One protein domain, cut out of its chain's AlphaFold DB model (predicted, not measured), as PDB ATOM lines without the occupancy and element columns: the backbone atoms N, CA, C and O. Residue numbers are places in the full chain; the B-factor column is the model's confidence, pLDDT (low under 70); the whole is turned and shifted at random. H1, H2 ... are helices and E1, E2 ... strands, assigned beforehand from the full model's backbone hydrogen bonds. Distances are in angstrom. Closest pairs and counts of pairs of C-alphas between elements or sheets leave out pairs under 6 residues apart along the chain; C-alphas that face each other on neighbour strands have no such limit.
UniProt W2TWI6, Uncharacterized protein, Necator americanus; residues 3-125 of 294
ATOM      1  N   ALA A   3     122.948 118.122 110.811       93.00
ATOM      2  CA  ALA A   3     123.596 118.881 109.749       93.00
ATOM      3  C   ALA A   3     125.118 118.749 109.850       93.00
ATOM      4  O   ALA A   3     125.712 119.260 110.802       93.00
ATOM      5  N   GLU A   4     125.731 118.105 108.857       95.06
ATOM      6  CA  GLU A   4     127.179 118.140 108.643       95.06
ATOM      7  C   GLU A   4     127.502 119.314 107.723       95.06
ATOM      8  O   GLU A   4     126.901 119.464 106.659       95.06
ATOM      9  N   ARG A   5     128.436 120.167 108.130       95.62
ATOM     10  CA  ARG A   5     128.875 121.305 107.318       95.62
ATOM     11  C   ARG A   5     130.265 121.004 106.837       95.62
ATOM     12  O   ARG A   5     131.117 120.625 107.637       95.62
ATOM     13  N   ILE A   6     130.485 121.148 105.545       96.50
ATOM     14  CA  ILE A   6     131.742 120.774 104.923       96.50
ATOM     15  C   ILE A   6     132.246 121.896 104.031       96.50
ATOM     16  O   ILE A   6     131.470 122.641 103.434       96.50
ATOM     17  N   ILE A   7     133.566 121.991 103.947       96.00
ATOM     18  CA  ILE A   7     134.256 122.836 102.980       96.00
ATOM     19  C   ILE A   7     135.067 121.910 102.090       96.00
ATOM     20  O   ILE A   7     135.936 121.186 102.585       96.00
ATOM     21  N   LEU A   8     134.740 121.905 100.804       96.25
ATOM     22  CA  LEU A   8     135.426 121.127  99.788       96.25
ATOM     23  C   LEU A   8     136.836 121.661  99.573       96.25
ATOM     24  O   LEU A   8     137.095 122.862  99.669       96.25
ATOM     25  N   ARG A   9     137.759 120.756  99.265       94.12
ATOM     26  CA  ARG A   9     139.110 121.134  98.887       94.12
ATOM     27  C   ARG A   9     139.135 121.608  97.440       94.12
ATOM     28  O   ARG A   9     138.606 120.950  96.549       94.12
ATOM     29  N   SER A  10     139.780 122.746  97.224       91.31
ATOM     30  CA  SER A  10     140.058 123.258  95.887       91.31
ATOM     31  C   SER A  10     141.178 122.451  95.234       91.31
ATOM     32  O   SER A  10     142.165 122.132  95.904       91.31
ATOM     33  N   SER A  11     141.029 122.142  93.946       84.38
ATOM     34  CA  SER A  11     142.021 121.374  93.190       84.38
ATOM     35  C   SER A  11     143.217 122.236  92.802       84.38
ATOM     36  O   SER A  11     144.365 121.852  93.000       84.38
ATOM     37  N   ASN A  12     142.930 123.433  92.291       82.31
ATOM     38  CA  ASN A  12     143.911 124.446  91.946       82.31
ATOM     39  C   ASN A  12     143.338 125.817  92.322       82.31
ATOM     40  O   ASN A  12     142.156 126.087  92.093       82.31
ATOM     41  N   LEU A  13     144.158 126.663  92.941       84.38
ATOM     42  CA  LEU A  13     143.788 128.033  93.268       84.38
ATOM     43  C   LEU A  13     144.567 128.966  92.350       84.38
ATOM     44  O   LEU A  13     145.797 128.991  92.419       84.38
ATOM     45  N   PRO A  14     143.879 129.727  91.485       83.62
ATOM     46  CA  PRO A  14     144.568 130.558  90.522       83.62
ATOM     47  C   PRO A  14     145.309 131.696  91.233       83.62
ATOM     48  O   PRO A  14     144.863 132.237  92.244       83.62
ATOM     49  N   PHE A  15     146.472 132.072  90.708       80.38
ATOM     50  CA  PHE A  15     147.321 133.076  91.353       80.38
ATOM     51  C   PHE A  15     146.787 134.513  91.188       80.38
ATOM     52  O   PHE A  15     147.179 135.407  91.930       80.38
ATOM     53  N   ASN A  16     145.870 134.739  90.245       84.19
ATOM     54  CA  ASN A  16     145.270 136.038  89.929       84.19
ATOM     55  C   ASN A  16     143.921 136.276  90.637       84.19
ATOM     56  O   ASN A  16     143.092 137.039  90.144       84.19
ATOM     57  N   MET A  17     143.680 135.659  91.802       86.81
ATOM     58  CA  MET A  17     142.403 135.804  92.518       86.81
ATOM     59  C   MET A  17     142.062 137.229  92.964       86.81
ATOM     60  O   MET A  17     140.907 137.475  93.274       86.81
ATOM     61  N   PHE A  18     143.021 138.157  92.967       89.88
ATOM     62  CA  PHE A  18     142.849 139.526  93.470       89.88
ATOM     63  C   PHE A  18     142.723 140.599  92.374       89.88
ATOM     64  O   PHE A  18     142.744 141.787  92.690       89.88
ATOM     65  N   GLY A  19     142.613 140.193  91.105       81.69
ATOM     66  CA  GLY A  19     142.452 141.117  89.979       81.69
ATOM     67  C   GLY A  19     141.074 141.789  89.921       81.69
ATOM     68  O   GLY A  19     140.074 141.253  90.408       81.69
ATOM     69  N   GLU A  20     141.008 142.969  89.302       69.31
ATOM     70  CA  GLU A  20     139.754 143.710  89.105       69.31
ATOM     71  C   GLU A  20     138.782 142.937  88.193       69.31
ATOM     72  O   GLU A  20     139.178 142.424  87.150       69.31
ATOM     73  N   LYS A  21     137.492 142.888  88.568       65.44
ATOM     74  CA  LYS A  21     136.411 142.212  87.814       65.44
ATOM     75  C   LYS A  21     136.636 140.714  87.557       65.44
ATOM     76  O   LYS A  21     136.091 140.155  86.608       65.44
ATOM     77  N   ASN A  22     137.403 140.049  88.416       64.56
ATOM     78  CA  ASN A  22     137.576 138.608  88.340       64.56
ATOM     79  C   ASN A  22     136.393 137.882  88.992       64.56
ATOM     80  O   ASN A  22     136.336 137.750  90.216       64.56
ATOM     81  N   ASP A  23     135.486 137.352  88.168       69.25
ATOM     82  CA  ASP A  23     134.526 136.320  88.586       69.25
ATOM     83  C   ASP A  23     135.208 134.943  88.565       69.25
ATOM     84  O   ASP A  23     134.908 134.050  87.770       69.25
ATOM     85  N   ILE A  24     136.248 134.805  89.392       78.06
ATOM     86  CA  ILE A  24     136.975 133.547  89.516       78.06
ATOM     87  C   ILE A  24     136.161 132.610  90.397       78.06
ATOM     88  O   ILE A  24     136.006 132.829  91.603       78.06
ATOM     89  N   ARG A  25     135.710 131.510  89.795       81.88
ATOM     90  CA  ARG A  25     135.089 130.401  90.509       81.88
ATOM     91  C   ARG A  25     136.155 129.454  91.053       81.88
ATOM     92  O   ARG A  25     137.051 129.020  90.335       81.88
ATOM     93  N   ILE A  26     136.023 129.100  92.327       88.81
ATOM     94  CA  ILE A  26     136.894 128.126  92.990       88.81
ATOM     95  C   ILE A  26     136.642 126.738  92.386       88.81
ATOM     96  O   ILE A  26     135.548 126.187  92.544       88.81
ATOM     97  N   ASP A  27     137.652 126.146  91.745       90.38
ATOM     98  CA  ASP A  27     137.550 124.769  91.263       90.38
ATOM     99  C   ASP A  27     137.686 123.779  92.423       90.38
ATOM    100  O   ASP A  27     138.747 123.621  93.027       90.38
ATOM    101  N   CYS A  28     136.584 123.107  92.727       93.50
ATOM    102  CA  CYS A  28     136.488 122.031  93.708       93.50
ATOM    103  C   CYS A  28     135.779 120.800  93.121       93.50
ATOM    104  O   CYS A  28     135.286 119.957  93.871       93.50
ATOM    105  N   LYS A  29     135.735 120.675  91.786       93.62
ATOM    106  CA  LYS A  29     134.955 119.640  91.096       93.62
ATOM    107  C   LYS A  29     135.376 118.226  91.497       93.62
ATOM    108  O   LYS A  29     134.524 117.400  91.792       93.62
ATOM    109  N   ALA A  30     136.681 117.971  91.608       94.38
ATOM    110  CA  ALA A  30     137.198 116.667  92.026       94.38
ATOM    111  C   ALA A  30     136.732 116.272  93.444       94.38
ATOM    112  O   ALA A  30     136.328 115.132  93.675       94.38
ATOM    113  N   ALA A  31     136.751 117.222  94.387       96.19
ATOM    114  CA  ALA A  31     136.240 117.026  95.744       96.19
ATOM    115  C   ALA A  31     134.721 116.803  95.760       96.19
ATOM    116  O   ALA A  31     134.223 115.939  96.482       96.19
ATOM    117  N   GLU A  32     133.995 117.592  94.970       96.56
ATOM    118  CA  GLU A  32     132.542 117.536  94.860       96.56
ATOM    119  C   GLU A  32     132.070 116.200  94.265       96.56
ATOM    120  O   GLU A  32     131.163 115.566  94.803       96.56
ATOM    121  N   ASP A  33     132.717 115.732  93.197       96.44
ATOM    122  CA  ASP A  33     132.404 114.456  92.554       96.44
ATOM    123  C   ASP A  33     132.666 113.289  93.514       96.44
ATOM    124  O   ASP A  33     131.772 112.471  93.735       96.44
ATOM    125  N   LYS A  34     133.812 113.281  94.215       96.94
ATOM    126  CA  LYS A  34     134.097 112.279  95.257       96.94
ATOM    127  C   LYS A  34     133.076 112.277  96.390       96.94
ATOM    128  O   LYS A  34     132.719 111.206  96.879       96.94
ATOM    129  N   LEU A  35     132.598 113.445  96.815       97.94
ATOM    130  CA  LEU A  35     131.533 113.538  97.814       97.94
ATOM    131  C   LEU A  35     130.236 112.911  97.294       97.94
ATOM    132  O   LEU A  35     129.584 112.150  98.008       97.94
ATOM    133  N   HIS A  36     129.831 113.244  96.071       97.69
ATOM    134  CA  HIS A  36     128.583 112.741  95.511       97.69
ATOM    135  C   HIS A  36     128.629 111.247  95.191       97.69
ATOM    136  O   HIS A  36     127.597 110.588  95.330       97.69
ATOM    137  N   ASP A  37     129.794 110.712  94.829       97.38
ATOM    138  CA  ASP A  37     130.027 109.273  94.699       97.38
ATOM    139  C   ASP A  37     129.904 108.582  96.061       97.38
ATOM    140  O   ASP A  37     129.114 107.650  96.201       97.38
ATOM    141  N   LEU A  38     130.552 109.124  97.099       97.56
ATOM    142  CA  LEU A  38     130.457 108.619  98.473       97.56
ATOM    143  C   LEU A  38     129.006 108.552  98.980       97.56
ATOM    144  O   LEU A  38     128.631 107.601  99.670       97.56
ATOM    145  N   LEU A  39     128.209 109.585  98.687       97.50
ATOM    146  CA  LEU A  39     126.796 109.657  99.067       97.50
ATOM    147  C   LEU A  39     125.942 108.684  98.249       97.50
ATOM    148  O   LEU A  39     125.050 108.049  98.809       97.50
ATOM    149  N   ARG A  40     126.232 108.532  96.950       97.06
ATOM    150  CA  ARG A  40     125.548 107.575  96.072       97.06
ATOM    151  C   ARG A  40     125.780 106.141  96.543       97.06
ATOM    152  O   ARG A  40     124.811 105.411  96.709       97.06
ATOM    153  N   GLU A  41     127.026 105.777  96.832       95.69
ATOM    154  CA  GLU A  41     127.436 104.443  97.299       95.69
ATOM    155  C   GLU A  41     126.789 104.012  98.627       95.69
ATOM    156  O   GLU A  41     126.758 102.826  98.939       95.69
ATOM    157  N   GLN A  42     126.306 104.946  99.450       92.75
ATOM    158  CA  GLN A  42     125.600 104.631 100.710       92.75
ATOM    159  C   GLN A  42     124.091 104.764 100.622       92.75
ATOM    160  O   GLN A  42     123.374 104.494 101.591       92.75
ATOM    161  N   SER A  43     123.607 105.276  99.503       96.06
ATOM    162  CA  SER A  43     122.188 105.438  99.274       96.06
ATOM    163  C   SER A  43     121.633 104.176  98.639       96.06
ATOM    164  O   SER A  43     122.285 103.549  97.811       96.06
ATOM    165  N   SER A  44     120.409 103.819  99.007       96.19
ATOM    166  CA  SER A  44     119.655 102.804  98.275       96.19
ATOM    167  C   SER A  44     119.281 103.327  96.889       96.19
ATOM    168  O   SER A  44     119.293 102.572  95.924       96.19
ATOM    169  N   PHE A  45     118.975 104.625  96.784       96.31
ATOM    170  CA  PHE A  45     118.799 105.319  95.512       96.31
ATOM    171  C   PHE A  45     118.988 106.838  95.656       96.31
ATOM    172  O   PHE A  45     118.907 107.416  96.745       96.31
ATOM    173  N   CYS A  46     119.210 107.504  94.524       96.31
ATOM    174  CA  CYS A  46     119.240 108.962  94.427       96.31
ATOM    175  C   CYS A  46     117.854 109.478  94.025       96.31
ATOM    176  O   CYS A  46     117.379 109.150  92.942       96.31
ATOM    177  N   LEU A  47     117.225 110.305  94.865       95.94
ATOM    178  CA  LEU A  47     115.946 110.942  94.529       95.94
ATOM    179  C   LEU A  47     116.152 112.119  93.565       95.94
ATOM    180  O   LEU A  47     115.396 112.290  92.618       95.94
ATOM    181  N   VAL A  48     117.193 112.919  93.815       96.06
ATOM    182  CA  VAL A  48     117.636 113.994  92.920       96.06
ATOM    183  C   VAL A  48     119.152 113.927  92.817       96.06
ATOM    184  O   VAL A  48     119.853 113.966  93.835       96.06
ATOM    185  N   GLN A  49     119.664 113.813  91.593       93.00
ATOM    186  CA  GLN A  49     121.092 113.664  91.339       93.00
ATOM    187  C   GLN A  49     121.884 114.835  91.933       93.00
ATOM    188  O   GLN A  49     121.495 115.992  91.802       93.00
ATOM    189  N   ARG A  50     122.996 114.518  92.612       94.19
ATOM    190  CA  ARG A  50     123.874 115.492  93.290       94.19
ATOM    191  C   ARG A  50     123.154 116.388  94.315       94.19
ATOM    192  O   ARG A  50     123.662 117.441  94.677       94.19
ATOM    193  N   GLN A  51     121.997 115.968  94.837       95.44
ATOM    194  CA  GLN A  51     121.252 116.774  95.806       95.44
ATOM    195  C   GLN A  51     120.599 115.953  96.917       95.44
ATOM    196  O   GLN A  51     120.787 116.285  98.085       95.44
ATOM    197  N   THR A  52     119.834 114.907  96.594       97.12
ATOM    198  CA  THR A  52     119.043 114.167  97.594       97.12
ATOM    199  C   THR A  52     119.233 112.663  97.453       97.12
ATOM    200  O   THR A  52     118.947 112.085  96.403       97.12
ATOM    201  N   TYR A  53     119.659 112.039  98.546       97.75
ATOM    202  CA  TYR A  53     120.015 110.627  98.646       97.75
ATOM    203  C   TYR A  53     119.132 109.946  99.685       97.75
ATOM    204  O   TYR A  53     118.967 110.488 100.779       97.75
ATOM    205  N   VAL A  54     118.567 108.782  99.361       96.81
ATOM    206  CA  VAL A  54     117.668 108.035 100.253       96.81
ATOM    207  C   VAL A  54     118.292 106.687 100.589       96.81
ATOM    208  O   VAL A  54     118.728 105.964  99.695       96.81
ATOM    209  N   THR A  55     118.311 106.341 101.874       95.62
ATOM    210  CA  THR A  55     118.834 105.061 102.364       95.62
ATOM    211  C   THR A  55     117.757 104.329 103.152       95.62
ATOM    212  O   THR A  55     117.244 104.839 104.152       95.62
ATOM    213  N   PHE A  56     117.432 103.125 102.695       93.56
ATOM    214  CA  PHE A  56     116.587 102.169 103.392       93.56
ATOM    215  C   PHE A  56     117.374 101.446 104.480       93.56
ATOM    216  O   PHE A  56     118.522 101.053 104.272       93.56
ATOM    217  N   VAL A  57     116.744 101.244 105.635       89.50
ATOM    218  CA  VAL A  57     117.323 100.487 106.743       89.50
ATOM    219  C   VAL A  57     116.471  99.258 107.010       89.50
ATOM    220  O   VAL A  57     115.262  99.347 107.225       89.50
ATOM    221  N   TYR A  58     117.125  98.102 106.976       89.12
ATOM    222  CA  TYR A  58     116.499  96.794 107.110       89.12
ATOM    223  C   TYR A  58     116.733  96.236 108.513       89.12
ATOM    224  O   TYR A  58     117.786  96.442 109.117       89.12
ATOM    225  N   GLY A  59     115.742  95.515 109.031       84.19
ATOM    226  CA  GLY A  59     115.903  94.729 110.251       84.19
ATOM    227  C   GLY A  59     116.756  93.491 110.024       84.19
ATOM    228  O   GLY A  59     116.928  93.051 108.891       84.19
ATOM    229  N   LYS A  60     117.212  92.870 111.118       82.62
ATOM    230  CA  LYS A  60     118.090  91.683 111.103       82.62
ATOM    231  C   LYS A  60     117.578  90.512 110.243       82.62
ATOM    232  O   LYS A  60     118.382  89.694 109.819       82.62
ATOM    233  N   SER A  61     116.272  90.424 109.996       83.12
ATOM    234  CA  SER A  61     115.639  89.335 109.238       83.12
ATOM    235  C   SER A  61     114.507  89.801 108.312       83.12
ATOM    236  O   SER A  61     113.661  88.998 107.927       83.12
ATOM    237  N   SER A  62     114.463  91.091 107.962       86.69
ATOM    238  CA  SER A  62     113.390  91.644 107.126       86.69
ATOM    239  C   SER A  62     113.885  91.955 105.717       86.69
ATOM    240  O   SER A  62     114.860  92.682 105.550       86.69
ATOM    241  N   SER A  63     113.168  91.469 104.702       85.94
ATOM    242  CA  SER A  63     113.330  91.889 103.301       85.94
ATOM    243  C   SER A  63     112.660  93.235 103.003       85.94
ATOM    244  O   SER A  63     112.895  93.825 101.951       85.94
ATOM    245  N   VAL A  64     111.841  93.736 103.932       88.75
ATOM    246  CA  VAL A  64     111.169  95.036 103.849       88.75
ATOM    247  C   VAL A  64     111.898  96.034 104.752       88.75
ATOM    248  O   VAL A  64     112.202  95.701 105.905       88.75
ATOM    249  N   PRO A  65     112.198  97.249 104.268       89.81
ATOM    250  CA  PRO A  65     112.845  98.252 105.097       89.81
ATOM    251  C   PRO A  65     111.934  98.687 106.248       89.81
ATOM    252  O   PRO A  65     110.749  98.946 106.051       89.81
ATOM    253  N   ILE A  66     112.500  98.778 107.453       89.00
ATOM    254  CA  ILE A  66     111.780  99.199 108.665       89.00
ATOM    255  C   ILE A  66     111.582 100.715 108.655       89.00
ATOM    256  O   ILE A  66     110.547 101.227 109.071       89.00
ATOM    257  N   TYR A  67     112.584 101.443 108.173       90.06
ATOM    258  CA  TYR A  67     112.532 102.886 108.007       90.06
ATOM    259  C   TYR A  67     113.498 103.324 106.912       90.06
ATOM    260  O   TYR A  67     114.301 102.544 106.395       90.06
ATOM    261  N   PHE A  68     113.447 104.608 106.580       92.88
ATOM    262  CA  PHE A  68     114.455 105.242 105.750       92.88
ATOM    263  C   PHE A  68     114.850 106.595 106.318       92.88
ATOM    264  O   PHE A  68     114.131 107.215 107.108       92.88
ATOM    265  N   TYR A  69     116.011 107.059 105.889       94.56
ATOM    266  CA  TYR A  69     116.436 108.432 106.085       94.56
ATOM    267  C   TYR A  69     116.890 109.012 104.753       94.56
ATOM    268  O   TYR A  69     117.191 108.289 103.801       94.56
ATOM    269  N   MET A  70     116.921 110.337 104.689       95.38
ATOM    270  CA  MET A  70     117.410 111.055 103.521       95.38
ATOM    271  C   MET A  70     118.524 112.016 103.908       95.38
ATOM    272  O   MET A  70     118.459 112.670 104.953       95.38
ATOM    273  N   VAL A  71     119.533 112.115 103.049       97.00
ATOM    274  CA  VAL A  71     120.602 113.109 103.133       97.00
ATOM    275  C   VAL A  71     120.411 114.097 101.993       97.00
ATOM    276  O   VAL A  71     120.469 113.728 100.819       97.00
ATOM    277  N   LYS A  72     120.175 115.361 102.344       96.88
ATOM    278  CA  LYS A  72     120.028 116.462 101.394       96.88
ATOM    279  C   LYS A  72     121.254 117.364 101.439       96.88
ATOM    280  O   LYS A  72     121.541 117.962 102.475       96.88
ATOM    281  N   VAL A  73     121.943 117.496 100.314       97.06
ATOM    282  CA  VAL A  73     123.015 118.471 100.108       97.06
ATOM    283  C   VAL A  73     122.383 119.826  99.798       97.06
ATOM    284  O   VAL A  73     121.452 119.937  98.999       97.06
ATOM    285  N   THR A  74     122.846 120.864 100.484       94.19
ATOM    286  CA  THR A  74     122.374 122.248 100.345       94.19
ATOM    287  C   THR A  74     123.552 123.215 100.382       94.19
ATOM    288  O   THR A  74     124.633 122.825 100.823       94.19
ATOM    289  N   LEU A  75     123.314 124.473  99.986       89.50
ATOM    290  CA  LEU A  75     124.347 125.454  99.622       89.50
ATOM    291  C   LEU A  75     125.136 125.038  98.372       89.50
ATOM    292  O   LEU A  75     124.916 123.964  97.818       89.50
ATOM    293  N   GLU A  76     126.013 125.927  97.919       90.19
ATOM    294  CA  GLU A  76     126.828 125.745  96.722       90.19
ATOM    295  C   GLU A  76     128.310 125.547  97.079       90.19
ATOM    296  O   GLU A  76     128.787 126.091  98.086       90.19
ATOM    297  N   PRO A  77     129.061 124.786  96.263       92.44
ATOM    298  CA  PRO A  77     130.497 124.627  96.437       92.44
ATOM    299  C   PRO A  77     131.230 125.981  96.510       92.44
ATOM    300  O   PRO A  77     130.861 126.915  95.799       92.44
ATOM    301  N   PRO A  78     132.282 126.105  97.340       93.81
ATOM    302  CA  PRO A  78     132.949 125.032  98.082       93.81
ATOM    303  C   PRO A  78     132.335 124.743  99.465       93.81
ATOM    304  O   PRO A  78     132.793 123.826 100.140       93.81
ATOM    305  N   CYS A  79     131.319 125.488  99.912       94.31
ATOM    306  CA  CYS A  79     130.733 125.342 101.250       94.31
ATOM    307  C   CYS A  79     129.374 124.641 101.192       94.31
ATOM    308  O   CYS A  79     128.371 125.269 100.866       94.31
ATOM    309  N   LEU A  80     129.313 123.372 101.597       95.75
ATOM    310  CA  LEU A  80     128.090 122.566 101.546       95.75
ATOM    311  C   LEU A  80     127.565 122.230 102.947       95.75
ATOM    312  O   LEU A  80     128.319 122.100 103.913       95.75
ATOM    313  N   VAL A  81     126.249 122.045 103.052       96.19
ATOM    314  CA  VAL A  81     125.577 121.533 104.255       96.19
ATOM    315  C   VAL A  81     124.796 120.278 103.886       96.19
ATOM    316  O   VAL A  81     123.855 120.338 103.091       96.19
ATOM    317  N   LEU A  82     125.153 119.154 104.501       96.56
ATOM    318  CA  LEU A  82     124.468 117.871 104.381       96.56
ATOM    319  C   LEU A  82     123.464 117.748 105.524       96.56
ATOM    320  O   LEU A  82     123.844 117.637 106.689       96.56
ATOM    321  N   ARG A  83     122.174 117.776 105.195       95.75
ATOM    322  CA  ARG A  83     121.071 117.657 106.152       95.75
ATOM    323  C   ARG A  83     120.519 116.240 106.139       95.75
ATOM    324  O   ARG A  83     119.911 115.830 105.155       95.75
ATOM    325  N   THR A  84     120.677 115.532 107.249       95.75
ATOM    326  CA  THR A  84     120.086 114.210 107.461       95.75
ATOM    327  C   THR A  84     118.722 114.355 108.128       95.75
ATOM    328  O   THR A  84     118.600 114.884 109.246       95.75
ATOM    329  N   ALA A  85     117.691 113.886 107.432       94.62
ATOM    330  CA  ALA A  85     116.323 113.815 107.917       94.62
ATOM    331  C   ALA A  85     115.918 112.355 108.134       94.62
ATOM    332  O   ALA A  85     116.027 111.517 107.242       94.62
ATOM    333  N   PHE A  86     115.450 112.087 109.347       92.62
ATOM    334  CA  PHE A  86     114.953 110.798 109.801       92.62
ATOM    335  C   PHE A  86     113.433 110.871 109.873       92.62
ATOM    336  O   PHE A  86     112.904 111.848 110.412       92.62
ATOM    337  N   LEU A  87     112.742 109.855 109.366       81.56
ATOM    338  CA  LEU A  87     111.321 109.697 109.651       81.56
ATOM    339  C   LEU A  87     111.107 109.238 111.103       81.56
ATOM    340  O   LEU A  87     112.041 108.807 111.788       81.56
ATOM    341  N   GLY A  88     109.878 109.396 111.602       76.44
ATOM    342  CA  GLY A  88     109.496 108.946 112.944       76.44
ATOM    343  C   GLY A  88     109.758 107.448 113.154       76.44
ATOM    344  O   GLY A  88     109.844 106.691 112.194       76.44
ATOM    345  N   GLY A  89     109.910 107.028 114.412       77.00
ATOM    346  CA  GLY A  89     110.100 105.614 114.779       77.00
ATOM    347  C   GLY A  89     111.549 105.157 115.000       77.00
ATOM    348  O   GLY A  89     111.753 104.079 115.537       77.00
ATOM    349  N   ILE A  90     112.552 105.977 114.664       84.81
ATOM    350  CA  ILE A  90     113.980 105.652 114.873       84.81
ATOM    351  C   ILE A  90     114.466 106.222 116.209       84.81
ATOM    352  O   ILE A  90     114.204 107.400 116.487       84.81
ATOM    353  N   SER A  91     115.211 105.443 116.998       88.88
ATOM    354  CA  SER A  91     115.760 105.894 118.284       88.88
ATOM    355  C   SER A  91     116.837 106.977 118.120       88.88
ATOM    356  O   SER A  91     117.487 107.110 117.081       88.88
ATOM    357  N   SER A  92     117.062 107.789 119.156       89.12
ATOM    358  CA  SER A  92     118.093 108.838 119.123       89.12
ATOM    359  C   SER A  92     119.519 108.295 118.996       89.12
ATOM    360  O   SER A  92     120.383 108.996 118.470       89.12
ATOM    361  N   THR A  93     119.768 107.083 119.492       91.12
ATOM    362  CA  THR A  93     121.059 106.393 119.399       91.12
ATOM    363  C   THR A  93     121.318 105.941 117.968       91.12
ATOM    364  O   THR A  93     122.308 106.367 117.389       91.12
ATOM    365  N   GLU A  94     120.367 105.249 117.334       89.50
ATOM    366  CA  GLU A  94     120.494 104.822 115.930       89.50
ATOM    367  C   GLU A  94     120.680 106.017 114.984       89.50
ATOM    368  O   GLU A  94     121.513 105.990 114.078       89.50
ATOM    369  N   ARG A  95     119.944 107.116 115.214       92.44
ATOM    370  CA  ARG A  95     120.121 108.360 114.443       92.44
ATOM    371  C   ARG A  95     121.537 108.913 114.568       92.44
ATOM    372  O   ARG A  95     122.100 109.385 113.581       92.44
ATOM    373  N   ARG A  96     122.095 108.888 115.781       93.00
ATOM    374  CA  ARG A  96     123.459 109.349 116.050       93.00
ATOM    375  C   ARG A  96     124.475 108.450 115.359       93.00
ATOM    376  O   ARG A  96     125.346 108.981 114.681       93.00
ATOM    377  N   ASP A  97     124.304 107.136 115.438       92.94
ATOM    378  CA  ASP A  97     125.210 106.161 114.828       92.94
ATOM    379  C   ASP A  97     125.279 106.324 113.306       92.94
ATOM    380  O   ASP A  97     126.371 106.331 112.736       92.94
ATOM    381  N   VAL A  98     124.133 106.547 112.648       92.50
ATOM    382  CA  VAL A  98     124.068 106.846 111.206       92.50
ATOM    383  C   VAL A  98     124.833 108.129 110.866       92.50
ATOM    384  O   VAL A  98     125.620 108.160 109.918       92.50
ATOM    385  N   VAL A  99     124.622 109.200 111.635       94.19
ATOM    386  CA  VAL A  99     125.283 110.495 111.403       94.19
ATOM    387  C   VAL A  99     126.787 110.404 111.661       94.19
ATOM    388  O   VAL A  99     127.577 110.918 110.872       94.19
ATOM    389  N   ASP A 100     127.199 109.714 112.720       94.81
ATOM    390  CA  ASP A 100     128.604 109.538 113.074       94.81
ATOM    391  C   ASP A 100     129.323 108.595 112.098       94.81
ATOM    392  O   ASP A 100     130.500 108.804 111.796       94.81
ATOM    393  N   ALA A 101     128.635 107.587 111.552       94.88
ATOM    394  CA  ALA A 101     129.153 106.760 110.463       94.88
ATOM    395  C   ALA A 101     129.376 107.579 109.184       94.88
ATOM    396  O   ALA A 101     130.457 107.509 108.595       94.88
ATOM    397  N   LEU A 102     128.403 108.411 108.791       95.50
ATOM    398  CA  LEU A 102     128.566 109.325 107.660       95.50
ATOM    399  C   LEU A 102     129.733 110.291 107.896       95.50
ATOM    400  O   LEU A 102     130.577 110.451 107.016       95.50
ATOM    401  N   ARG A 103     129.827 110.893 109.088       95.81
ATOM    402  CA  ARG A 103     130.914 111.820 109.427       95.81
ATOM    403  C   ARG A 103     132.287 111.161 109.325       95.81
ATOM    404  O   ARG A 103     133.189 111.770 108.763       95.81
ATOM    405  N   ARG A 104     132.450 109.929 109.822       96.38
ATOM    406  CA  ARG A 104     133.709 109.174 109.688       96.38
ATOM    407  C   ARG A 104     134.108 109.014 108.220       96.38
ATOM    408  O   ARG A 104     135.200 109.417 107.842       96.38
ATOM    409  N   ARG A 105     133.177 108.573 107.369       96.56
ATOM    410  CA  ARG A 105     133.426 108.419 105.924       96.56
ATOM    411  C   ARG A 105     133.760 109.743 105.227       96.56
ATOM    412  O   ARG A 105     134.582 109.760 104.319       96.56
ATOM    413  N   LEU A 106     133.148 110.852 105.651       97.06
ATOM    414  CA  LEU A 106     133.486 112.188 105.148       97.06
ATOM    415  C   LEU A 106     134.919 112.596 105.523       97.06
ATOM    416  O   LEU A 106     135.629 113.143 104.683       97.06
ATOM    417  N   LEU A 107     135.349 112.326 106.759       95.88
ATOM    418  CA  LEU A 107     136.706 112.631 107.235       95.88
ATOM    419  C   LEU A 107     137.783 111.785 106.539       95.88
ATOM    420  O   LEU A 107     138.901 112.268 106.342       95.88
ATOM    421  N   ASP A 108     137.436 110.568 106.119       96.38
ATOM    422  CA  ASP A 108     138.329 109.649 105.405       96.38
ATOM    423  C   ASP A 108     138.383 109.903 103.890       96.38
ATOM    424  O   ASP A 108     139.185 109.292 103.186       96.38
ATOM    425  N   LEU A 109     137.568 110.820 103.358       96.81
ATOM    426  CA  LEU A 109     137.532 111.099 101.926       96.81
ATOM    427  C   LEU A 109     138.850 111.754 101.470       96.81
ATOM    428  O   LEU A 109     139.285 112.777 102.015       96.81
ATOM    429  N   ARG A 110     139.498 111.163 100.460       95.94
ATOM    430  CA  ARG A 110     140.792 111.608  99.914       95.94
ATOM    431  C   ARG A 110     140.722 111.906  98.414       95.94
ATOM    432  O   ARG A 110     139.920 111.321  97.688       95.94
ATOM    433  N   LEU A 111     141.597 112.803  97.966       94.00
ATOM    434  CA  LEU A 111     141.885 113.130  96.570       94.00
ATOM    435  C   LEU A 111     143.347 112.841  96.263       94.00
ATOM    436  O   LEU A 111     144.188 112.901  97.158       94.00
ATOM    437  N   VAL A 112     143.636 112.590  94.991       91.50
ATOM    438  CA  VAL A 112     144.999 112.546  94.463       91.50
ATOM    439  C   VAL A 112     145.162 113.758  93.558       91.50
ATOM    440  O   VAL A 112     144.477 113.850  92.543       91.50
ATOM    441  N   ILE A 113     146.018 114.697  93.950       85.62
ATOM    442  CA  ILE A 113     146.345 115.891  93.159       85.62
ATOM    443  C   ILE A 113     147.851 115.891  92.957       85.62
ATOM    444  O   ILE A 113     148.590 115.806  93.934       85.62
ATOM    445  N   ASP A 114     148.292 115.911  91.699       85.44
ATOM    446  CA  ASP A 114     149.711 115.864  91.321       85.44
ATOM    447  C   ASP A 114     150.487 114.716  92.001       85.44
ATOM    448  O   ASP A 114     151.616 114.869  92.457       85.44
ATOM    449  N   GLY A 115     149.845 113.548  92.123       87.31
ATOM    450  CA  GLY A 115     150.416 112.359  92.769       87.31
ATOM    451  C   GLY A 115     150.402 112.378  94.304       87.31
ATOM    452  O   GLY A 115     150.748 111.376  94.925       87.31
ATOM    453  N   VAL A 116     149.956 113.468  94.934       89.69
ATOM    454  CA  VAL A 116     149.884 113.599  96.395       89.69
ATOM    455  C   VAL A 116     148.470 113.303  96.890       89.69
ATOM    456  O   VAL A 116     147.487 113.884  96.422       89.69
ATOM    457  N   VAL A 117     148.368 112.410  97.877       93.56
ATOM    458  CA  VAL A 117     147.102 112.083  98.545       93.56
ATOM    459  C   VAL A 117     146.786 113.143  99.595       93.56
ATOM    460  O   VAL A 117     147.555 113.359 100.531       93.56
ATOM    461  N   ILE A 118     145.630 113.785  99.469       92.81
ATOM    462  CA  ILE A 118     145.185 114.864 100.355       92.81
ATOM    463  C   ILE A 118     143.722 114.680 100.759       92.81
ATOM    464  O   ILE A 118     142.958 113.989 100.094       92.81
ATOM    465  N   GLU A 119     143.297 115.314 101.849       94.56
ATOM    466  CA  GLU A 119     141.890 115.306 102.274       94.56
ATOM    467  C   GLU A 119     140.990 115.997 101.245       94.56
ATOM    468  O   GLU A 119     141.288 117.116 100.827       94.56
ATOM    469  N   ALA A 120     139.873 115.372 100.871       96.12
ATOM    470  CA  ALA A 120     138.943 115.925  99.885       96.12
ATOM    471  C   ALA A 120     138.116 117.098 100.426       96.12
ATOM    472  O   ALA A 120     137.659 117.950  99.668       96.12
ATOM    473  N   LEU A 121     137.892 117.134 101.737       96.31
ATOM    474  CA  LEU A 121     137.052 118.123 102.401       96.31
ATOM    475  C   LEU A 121     137.463 118.281 103.867       96.31
ATOM    476  O   LEU A 121     138.235 117.493 104.404       96.31
ATOM    477  N   SER A 122     136.916 119.293 104.531       94.88
ATOM    478  CA  SER A 122     136.963 119.435 105.992       94.88
ATOM    479  C   SER A 122     135.566 119.573 106.567       94.88
ATOM    480  O   SER A 122     134.746 120.289 105.996       94.88
ATOM    481  N   VAL A 123     135.325 118.951 107.723       94.88
ATOM    482  CA  VAL A 123     134.059 119.040 108.460       94.88
ATOM    483  C   VAL A 123     134.129 120.166 109.497       94.88
ATOM    484  O   VAL A 123     135.027 120.203 110.339       94.88
ATOM    485  N   ILE A 124     133.151 121.067 109.463       93.88
ATOM    486  CA  ILE A 124     133.002 122.203 110.372       93.88
ATOM    487  C   ILE A 124     131.820 121.949 111.315       93.88
ATOM    488  O   ILE A 124     130.686 121.721 110.903       93.88
ATOM    489  N   ARG A 125     132.075 122.015 112.622       90.69
ATOM    490  CA  ARG A 125     131.097 121.789 113.701       90.69
ATOM    491  C   ARG A 125     130.343 123.055 114.110       90.69
ATOM    492  O   ARG A 125     129.484 123.002 114.984       90.69
TER     493      ARG A 125
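What this domain is: This is residues 3 to 125 of the 294 residues of an uncharacterized protein of Necator americanus (UniProt W2TWI6). A strongly twisted antiparallel sheet of six strands curls round the helix H1, and a longer helix, H2, packs on the same sheet. The small hairpin E6 and E7 continues the sheet's edge strand E8 and packs on H1, while in the long loop between E1 and H1 residues 18 to 23 stick out free. The printed part has 123 residues, with two named helices and eight named strands in the order E1 H1 E2 E3 E4 E5 H2 E6 E7 E8; the large sheet runs E2 E3 E4 E5 E1 E8. The class is mixed, helices and strands. The whole is loose, with a radius of gyration of the C-alphas of 17.0 A, and elongated, spanning 59 by 31 by 26 A.

How they stand to each other: The large sheet holds E2 (residues 45 to 48), E3 (52 to 58), E4 (65 to 74), E5 (79 to 86), E1 (3 to 8) and E8 (121 to 124), with E2 and E8 as edge strands. E2 E3 E4 E5 form a meander, each strand the antiparallel neighbour of the one before. In the hairpin E2 and E3, N 47 and O 52 are 2.9 A apart, within hydrogen-bond range; in the hairpin E3 and E4, so are N 53 and O 71, 2.9 A apart. The hairpin E4 and E5 has N 72 and O 83 within range at 2.9 A, and the antiparallel neighbours E5 and E1 have N 6 and O 80 at 2.9 A. E1 and E8 are antiparallel at 140 degrees, with N 124 and O 5 within range at 2.8 A. H1 (residues 29 to 41) is on this sheet, which curls round it; its closest C-alphas to E1 are those of Ala 31 and Leu 8, 5.8 A apart. H2 (residues 92 to 107) is on the sheet at a height over the sheet of 8.9 A. It lies over E5, on which 5 of its 16 C-alphas fall, and only just not over E4, on which 2 fall. On the local plane H2 and E5 stand at 28 degrees, and H2 only just runs along the strands. H1 and H2 are close but not clearly touching, the closest C-alphas being those of Leu 35 and Leu 106, 7.7 A apart; they run opposite ways at a tilt of 37 degrees, only just steep. The hairpin E6 (residues 110 to 113) and E7 (116 to 119) has N 111 and O 118 within range at 2.8 A. The closest C-alphas of H1 and E6 are those of Ala 31 and Leu 111, 6.9 A apart; H1 and E7 are apart. E7 runs on into E8 at 24 degrees. In H1 and H2 every O i to N i+4 pair is within hydrogen-bond range.

Where its parts are: E1 begins at C-alpha 3, (123.596, 118.881, 109.749), and is 15.6 A long. H1 is 18.1 A long, from C-alpha 29 at (134.955, 119.640, 91.096). E2 measures 9.1 A, E3 20.0 A, E4 26.3 A and E5 23.1 A. H2 is 22.4 A long. E6 measures 9.7 A, E7 10.1 A and E8 9.8 A, with E8 ending at C-alpha 124, (133.002, 122.203, 110.372).

The domain as a whole: The C-alphas farthest apart are those of Glu 20 and Ser 61, 62.8 A. The printed part has no cut. The link E1 to H1, residues 9 to 28, is long; the link E3 to E4 is short, and the other links are tight. The mean pLDDT of the printed part is 91.4, and residues 20 to 23 are under 70.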